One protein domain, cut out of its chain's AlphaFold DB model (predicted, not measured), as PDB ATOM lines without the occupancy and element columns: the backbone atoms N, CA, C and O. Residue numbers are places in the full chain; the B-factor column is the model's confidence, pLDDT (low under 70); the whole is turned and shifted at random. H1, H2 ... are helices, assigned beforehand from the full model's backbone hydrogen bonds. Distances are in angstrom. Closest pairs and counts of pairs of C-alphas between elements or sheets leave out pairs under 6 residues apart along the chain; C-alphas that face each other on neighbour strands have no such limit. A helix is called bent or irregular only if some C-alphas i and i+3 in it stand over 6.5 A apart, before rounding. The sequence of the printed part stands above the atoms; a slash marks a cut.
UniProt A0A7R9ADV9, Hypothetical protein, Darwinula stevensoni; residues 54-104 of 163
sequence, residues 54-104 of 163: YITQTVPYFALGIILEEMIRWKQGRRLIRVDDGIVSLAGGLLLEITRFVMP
ATOM      1  N   TYR A  54     -44.343  -9.569  91.362       70.31
ATOM      2  CA  TYR A  54     -43.533  -9.981  90.220       70.31
ATOM      3  C   TYR A  54     -42.182  -9.273  90.162       70.31
ATOM      4  O   TYR A  54     -41.224  -9.866  89.673       70.31
ATOM      5  N   ILE A  55     -42.068  -8.057  90.706       69.62
ATOM      6  CA  ILE A  55     -40.794  -7.334  90.771       69.62
ATOM      7  C   ILE A  55     -39.822  -8.113  91.656       69.62
ATOM      8  O   ILE A  55     -38.746  -8.489  91.201       69.62
ATOM      9  N   THR A  56     -40.231  -8.466  92.877       73.88
ATOM     10  CA  THR A  56     -39.388  -9.231  93.811       73.88
ATOM     11  C   THR A  56     -39.023 -10.615  93.269       73.88
ATOM     12  O   THR A  56     -37.897 -11.068  93.459       73.88
ATOM     13  N   GLN A  57     -39.936 -11.274  92.550       74.94
ATOM     14  CA  GLN A  57     -39.658 -12.573  91.924       74.94
ATOM     15  C   GLN A  57     -38.698 -12.481  90.732       74.94
ATOM     16  O   GLN A  57     -37.981 -13.438  90.457       74.94
ATOM     17  N   THR A  58     -38.675 -11.348  90.035       69.75
ATOM     18  CA  THR A  58     -37.866 -11.113  88.828       69.75
ATOM     19  C   THR A  58     -36.414 -10.764  89.164       69.75
ATOM     20  O   THR A  58     -35.501 -11.198  88.462       69.75
ATOM     21  N   VAL A  59     -36.180 -10.049  90.272       80.69
ATOM     22  CA  VAL A  59     -34.844  -9.628  90.745       80.69
ATOM     23  C   VAL A  59     -33.772 -10.736  90.711       80.69
ATOM     24  O   VAL A  59     -32.706 -10.476  90.150       80.69
ATOM     25  N   PRO A  60     -33.986 -11.960  91.245       80.81
ATOM     26  CA  PRO A  60     -32.948 -12.995  91.231       80.81
ATOM     27  C   PRO A  60     -32.563 -13.448  89.816       80.81
ATOM     28  O   PRO A  60     -31.385 -13.679  89.546       80.81
ATOM     29  N   TYR A  61     -33.523 -13.533  88.892       80.25
ATOM     30  CA  TYR A  61     -33.248 -13.913  87.506       80.25
ATOM     31  C   TYR A  61     -32.590 -12.775  86.717       80.25
ATOM     32  O   TYR A  61     -31.734 -13.025  85.872       80.25
ATOM     33  N   PHE A  62     -32.940 -11.524  87.021       76.81
ATOM     34  CA  PHE A  62     -32.271 -10.353  86.456       76.81
ATOM     35  C   PHE A  62     -30.799 -10.284  86.889       76.81
ATOM     36  O   PHE A  62     -29.912 -10.142  86.049       76.81
ATOM     37  N   ALA A  63     -30.518 -10.488  88.181       81.81
ATOM     38  CA  ALA A  63     -29.153 -10.574  88.699       81.81
ATOM     39  C   ALA A  63     -28.364 -11.734  88.066       81.81
ATOM     40  O   ALA A  63     -27.202 -11.563  87.701       81.81
ATOM     41  N   LEU A  64     -29.004 -12.894  87.871       84.88
ATOM     42  CA  LEU A  64     -28.422 -14.018  87.135       84.88
ATOM     43  C   LEU A  64     -28.060 -13.622  85.693       84.88
ATOM     44  O   LEU A  64     -26.980 -13.970  85.226       84.88
ATOM     45  N   GLY A  65     -28.929 -12.876  85.004       80.88
ATOM     46  CA  GLY A  65     -28.676 -12.356  83.660       80.88
ATOM     47  C   GLY A  65     -27.434 -11.464  83.591       80.88
ATOM     48  O   GLY A  65     -26.586 -11.682  82.730       80.88
ATOM     49  N   ILE A  66     -27.274 -10.544  84.549       81.12
ATOM     50  CA  ILE A  66     -26.083  -9.680  84.658       81.12
ATOM     51  C   ILE A  66     -24.815 -10.522  84.868       81.12
ATOM     52  O   ILE A  66     -23.795 -10.300  84.216       81.12
ATOM     53  N   ILE A  67     -24.868 -11.517  85.761       83.00
ATOM     54  CA  ILE A  67     -23.726 -12.404  86.030       83.00
ATOM     55  C   ILE A  67     -23.371 -13.221  84.781       83.00
ATOM     56  O   ILE A  67     -22.195 -13.341  84.435       83.00
ATOM     57  N   LEU A  68     -24.370 -13.774  84.088       83.25
ATOM     58  CA  LEU A  68     -24.174 -14.553  82.864       83.25
ATOM     59  C   LEU A  68     -23.592 -13.708  81.733       83.25
ATOM     60  O   LEU A  68     -22.694 -14.175  81.030       83.25
ATOM     61  N   GLU A  69     -24.061 -12.474  81.569       77.75
ATOM     62  CA  GLU A  69     -23.493 -11.528  80.615       77.75
ATOM     63  C   GLU A  69     -21.999 -11.305  80.891       77.75
ATOM     64  O   GLU A  69     -21.171 -11.412  79.980       77.75
ATOM     65  N   GLU A  70     -21.629 -11.101  82.155       75.50
ATOM     66  CA  GLU A  70     -20.235 -10.903  82.551       75.50
ATOM     67  C   GLU A  70     -19.384 -12.175  82.354       75.50
ATOM     68  O   GLU A  70     -18.252 -12.107  81.872       75.50
ATOM     69  N   MET A  71     -19.949 -13.365  82.599       79.25
ATOM     70  CA  MET A  71     -19.293 -14.651  82.313       79.25
ATOM     71  C   MET A  71     -19.054 -14.880  80.811       79.25
ATOM     72  O   MET A  71     -17.989 -15.365  80.417       79.25
ATOM     73  N   ILE A  72     -20.026 -14.546  79.955       80.50
ATOM     74  CA  ILE A  72     -19.882 -14.645  78.493       80.50
ATOM     75  C   ILE A  72     -18.798 -13.677  78.011       80.50
ATOM     76  O   ILE A  72     -17.959 -14.042  77.185       80.50
ATOM     77  N   ARG A  73     -18.766 -12.459  78.558       68.88
ATOM     78  CA  ARG A  73     -17.748 -11.454  78.230       68.88
ATOM     79  C   ARG A  73     -16.355 -11.862  78.684       68.88
ATOM     80  O   ARG A  73     -15.405 -11.657  77.925       68.88
ATOM     81  N   TRP A  74     -16.236 -12.506  79.845       71.50
ATOM     82  CA  TRP A  74     -14.974 -13.079  80.309       71.50
ATOM     83  C   TRP A  74     -14.416 -14.095  79.307       71.50
ATOM     84  O   TRP A  74     -13.235 -14.035  78.962       71.50
ATOM     85  N   LYS A  75     -15.275 -14.947  78.734       77.56
ATOM     86  CA  LYS A  75     -14.883 -15.869  77.656       77.56
ATOM     87  C   LYS A  75     -14.525 -15.174  76.336       77.56
ATOM     88  O   LYS A  75     -13.760 -15.734  75.559       77.56
ATOM     89  N   GLN A  76     -15.046 -13.976  76.071       75.06
ATOM     90  CA  GLN A  76     -14.752 -13.203  74.855       75.06
ATOM     91  C   GLN A  76     -13.504 -12.308  74.973       75.06
ATOM     92  O   GLN A  76     -13.162 -11.624  74.007       75.06
ATOM     93  N   GLY A  77     -12.829 -12.271  76.130       67.06
ATOM     94  CA  GLY A  77     -11.604 -11.484  76.333       67.06
ATOM     95  C   GLY A  77     -11.795  -9.964  76.217       67.06
ATOM     96  O   GLY A  77     -10.825  -9.221  76.077       67.06
ATOM     97  N   ARG A  78     -13.044  -9.484  76.250       62.53
ATOM     98  CA  ARG A  78     -13.373  -8.052  76.229       62.53
ATOM     99  C   ARG A  78     -13.220  -7.479  77.640       62.53
ATOM    100  O   ARG A  78     -13.367  -8.205  78.618       62.53
ATOM    101  N   ARG A  79     -12.921  -6.175  77.764       59.34
ATOM    102  CA  ARG A  79     -12.803  -5.507  79.077       59.34
ATOM    103  C   ARG A  79     -14.053  -5.795  79.907       59.34
ATOM    104  O   ARG A  79     -15.140  -5.519  79.419       59.34
ATOM    105  N   LEU A  80     -13.875  -6.300  81.127       56.06
ATOM    106  CA  LEU A  80     -14.917  -6.776  82.057       56.06
ATOM    107  C   LEU A  80     -15.781  -5.660  82.678       56.06
ATOM    108  O   LEU A  80     -16.612  -5.891  83.539       56.06
ATOM    109  N   ILE A  81     -15.563  -4.398  82.306       55.78
ATOM    110  CA  ILE A  81     -16.209  -3.286  83.006       55.78
ATOM    111  C   ILE A  81     -16.726  -2.288  81.977       55.78
ATOM    112  O   ILE A  81     -16.012  -1.379  81.554       55.78
ATOM    113  N   ARG A  82     -17.977  -2.496  81.550       64.81
ATOM    114  CA  ARG A  82     -18.807  -1.437  80.968       64.81
ATOM    115  C   ARG A  82     -19.559  -0.791  82.124       64.81
ATOM    116  O   ARG A  82     -20.644  -1.211  82.512       64.81
ATOM    117  N   VAL A  83     -18.876   0.161  82.761       61.53
ATOM    118  CA  VAL A  83     -19.391   0.936  83.901       61.53
ATOM    119  C   VAL A  83     -20.717   1.624  83.532       61.53
ATOM    120  O   VAL A  83     -21.576   1.805  84.386       61.53
ATOM    121  N   ASP A  84     -20.900   1.944  82.251       70.50
ATOM    122  CA  ASP A  84     -22.096   2.524  81.648       70.50
ATOM    123  C   ASP A  84     -23.364   1.683  81.875       70.50
ATOM    124  O   ASP A  84     -24.317   2.187  82.470       70.50
ATOM    125  N   ASP A  85     -23.374   0.402  81.496       68.38
ATOM    126  CA  ASP A  85     -24.590  -0.428  81.597       68.38
ATOM    127  C   ASP A  85     -24.894  -0.837  83.053       68.38
ATOM    128  O   ASP A  85     -26.057  -0.930  83.462       68.38
ATOM    129  N   GLY A  86     -23.848  -1.008  83.872       72.25
ATOM    130  CA  GLY A  86     -23.980  -1.277  85.307       72.25
ATOM    131  C   GLY A  86     -24.584  -0.098  86.080       72.25
ATOM    132  O   GLY A  86     -25.483  -0.297  86.898       72.25
ATOM    133  N   ILE A  87     -24.150   1.136  85.789       77.75
ATOM    134  CA  ILE A  87     -24.719   2.350  86.396       77.75
ATOM    135  C   ILE A  87     -26.180   2.528  85.979       77.75
ATOM    136  O   ILE A  87     -27.009   2.819  86.838       77.75
ATOM    137  N   VAL A  88     -26.518   2.332  84.700       82.25
ATOM    138  CA  VAL A  88     -27.906   2.468  84.216       82.25
ATOM    139  C   VAL A  88     -28.825   1.424  84.858       82.25
ATOM    140  O   VAL A  88     -29.936   1.759  85.265       82.25
ATOM    141  N   SER A  89     -28.353   0.187  85.031       77.69
ATOM    142  CA  SER A  89     -29.127  -0.884  85.673       77.69
ATOM    143  C   SER A  89     -29.365  -0.622  87.162       77.69
ATOM    144  O   SER A  89     -30.483  -0.779  87.658       77.69
ATOM    145  N   LEU A  90     -28.337  -0.155  87.878       81.19
ATOM    146  CA  LEU A  90     -28.463   0.246  89.282       81.19
ATOM    147  C   LEU A  90     -29.357   1.480  89.441       81.19
ATOM    148  O   LEU A  90     -30.197   1.514  90.337       81.19
ATOM    149  N   ALA A  91     -29.220   2.469  88.557       84.44
ATOM    150  CA  ALA A  91     -30.062   3.659  88.551       84.44
ATOM    151  C   ALA A  91     -31.531   3.304  88.295       84.44
ATOM    152  O   ALA A  91     -32.400   3.824  88.987       84.44
ATOM    153  N   GLY A  92     -31.815   2.384  87.367       82.94
ATOM    154  CA  GLY A  92     -33.167   1.881  87.122       82.94
ATOM    155  C   GLY A  92     -33.769   1.190  88.348       82.94
ATOM    156  O   GLY A  92     -34.900   1.492  88.727       82.94
ATOM    157  N   GLY A  93     -32.998   0.327  89.020       80.69
ATOM    158  CA  GLY A  93     -33.434  -0.336  90.254       80.69
ATOM    159  C   GLY A  93     -33.709   0.645  91.397       80.69
ATOM    160  O   GLY A  93     -34.754   0.575  92.043       80.69
ATOM    161  N   LEU A  94     -32.817   1.617  91.602       84.75
ATOM    162  CA  LEU A  94     -33.003   2.672  92.600       84.75
ATOM    163  C   LEU A  94     -34.196   3.574  92.268       84.75
ATOM    164  O   LEU A  94     -34.939   3.956  93.165       84.75
ATOM    165  N   LEU A  95     -34.419   3.888  90.991       85.62
ATOM    166  CA  LEU A  95     -35.557   4.691  90.548       85.62
ATOM    167  C   LEU A  95     -36.885   3.972  90.809       85.62
ATOM    168  O   LEU A  95     -37.842   4.616  91.238       85.62
ATOM    169  N   LEU A  96     -36.949   2.651  90.620       82.00
ATOM    170  CA  LEU A  96     -38.128   1.850  90.964       82.00
ATOM    171  C   LEU A  96     -38.420   1.871  92.474       82.00
ATOM    172  O   LEU A  96     -39.568   2.086  92.864       82.00
ATOM    173  N   GLU A  97     -37.397   1.736  93.323       79.38
ATOM    174  CA  GLU A  97     -37.566   1.835  94.784       79.38
ATOM    175  C   GLU A  97     -37.972   3.247  95.228       79.38
ATOM    176  O   GLU A  97     -38.880   3.422  96.043       79.38
ATOM    177  N   ILE A  98     -37.374   4.282  94.631       82.94
ATOM    178  CA  ILE A  98     -37.774   5.673  94.876       82.94
ATOM    179  C   ILE A  98     -39.217   5.894  94.425       82.94
ATOM    180  O   ILE A  98     -39.971   6.557  95.127       82.94
ATOM    181  N   THR A  99     -39.637   5.314  93.301       78.69
ATOM    182  CA  THR A  99     -41.023   5.419  92.825       78.69
ATOM    183  C   THR A  99     -41.982   4.778  93.820       78.69
ATOM    184  O   THR A  99     -43.018   5.362  94.114       78.69
ATOM    185  N   ARG A 100     -41.617   3.640  94.421       70.06
ATOM    186  CA  ARG A 100     -42.409   3.002  95.481       70.06
ATOM    187  C   ARG A 100     -42.535   3.878  96.730       70.06
ATOM    188  O   ARG A 100     -43.601   3.925  97.332       70.06
ATOM    189  N   PHE A 101     -41.474   4.591  97.102       73.19
ATOM    190  CA  PHE A 101     -41.491   5.499  98.250       73.19
ATOM    191  C   PHE A 101     -42.238   6.816  97.970       73.19
ATOM    192  O   PHE A 101     -42.975   7.313  98.819       73.19
ATOM    193  N   VAL A 102     -42.055   7.387  96.776       72.38
ATOM    194  CA  VAL A 102     -42.654   8.664  96.344       72.38
ATOM    195  C   VAL A 102     -44.118   8.504  95.940       72.38
ATOM    196  O   VAL A 102     -44.878   9.467  96.024       72.38
ATOM    197  N   MET A 103     -44.538   7.301  95.540       69.81
ATOM    198  CA  MET A 103     -45.901   6.993  95.118       69.81
ATOM    199  C   MET A 103     -46.666   6.142  96.157       69.81
ATOM    200  O   MET A 103     -47.105   5.039  95.827       69.81
ATOM    201  N   PRO A 104     -46.937   6.635  97.386       61.88
ATOM    202  CA  PRO A 104     -47.919   6.028  98.276       61.88
ATOM    203  C   PRO A 104     -49.329   6.400  97.784       61.88
ATOM    204  O   PRO A 104     -50.052   7.183  98.402       61.88
TER     205      PRO A 104
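This is residues 54 to 104 of the 163 residues of the protein "Hypothetical protein" of Darwinula stevensoni (UniProt A0A7R9ADV9). Picture a flat, open U: two long helices, H1 and H2, side by side with a gap between them, joined at one end by residues 76 to 82, so that H2 folds back alongside H1. Residues 97 to 104 stick out past the body, and a kink marks H1. The printed part has 51 residues with two named helices, H1 then H2, and no named strand, and its class is all helix. It is loose, with a radius of gyration of the C-alphas of 13.7 A, and spans 46 by 22 by 6 A.

Begin with the longest helix, H1, residues 54 to 75, and look for its kink of 25 degrees near residue 61. H1 is only just irregular: C-alphas 57 and 60 are 6.8 A apart. From its end a short link of 7 residues leads to H2, residues 83 to 102, which runs the opposite way. H1 and H2 are near each other: no pair of their C-alphas is within 8 A, but 5 pairs are within 10 A. In H2 every O i to N i+4 pair is within hydrogen-bond range; in H1 16 of 18 are.

Find C-alpha 54 at (-43.533, -9.981, 90.220); from there H1 runs 31.8 A to C-alpha 75 at (-14.883, -15.869, 77.656). H2 runs 27.5 A from Val 83 to C-alpha 102 at (-42.654, 8.664, 96.344).

The two C-alphas farthest apart are those of Gly 77 and Pro 104, 45.9 A. Residues 60 to 65 of H1 stand free, as do residues 97 to 104, of which 97 to 102 belong to H2. The printed part has no cut. Its mean pLDDT is 75.0; look for values under 70 at 13 residues, among them residues 77 to 83.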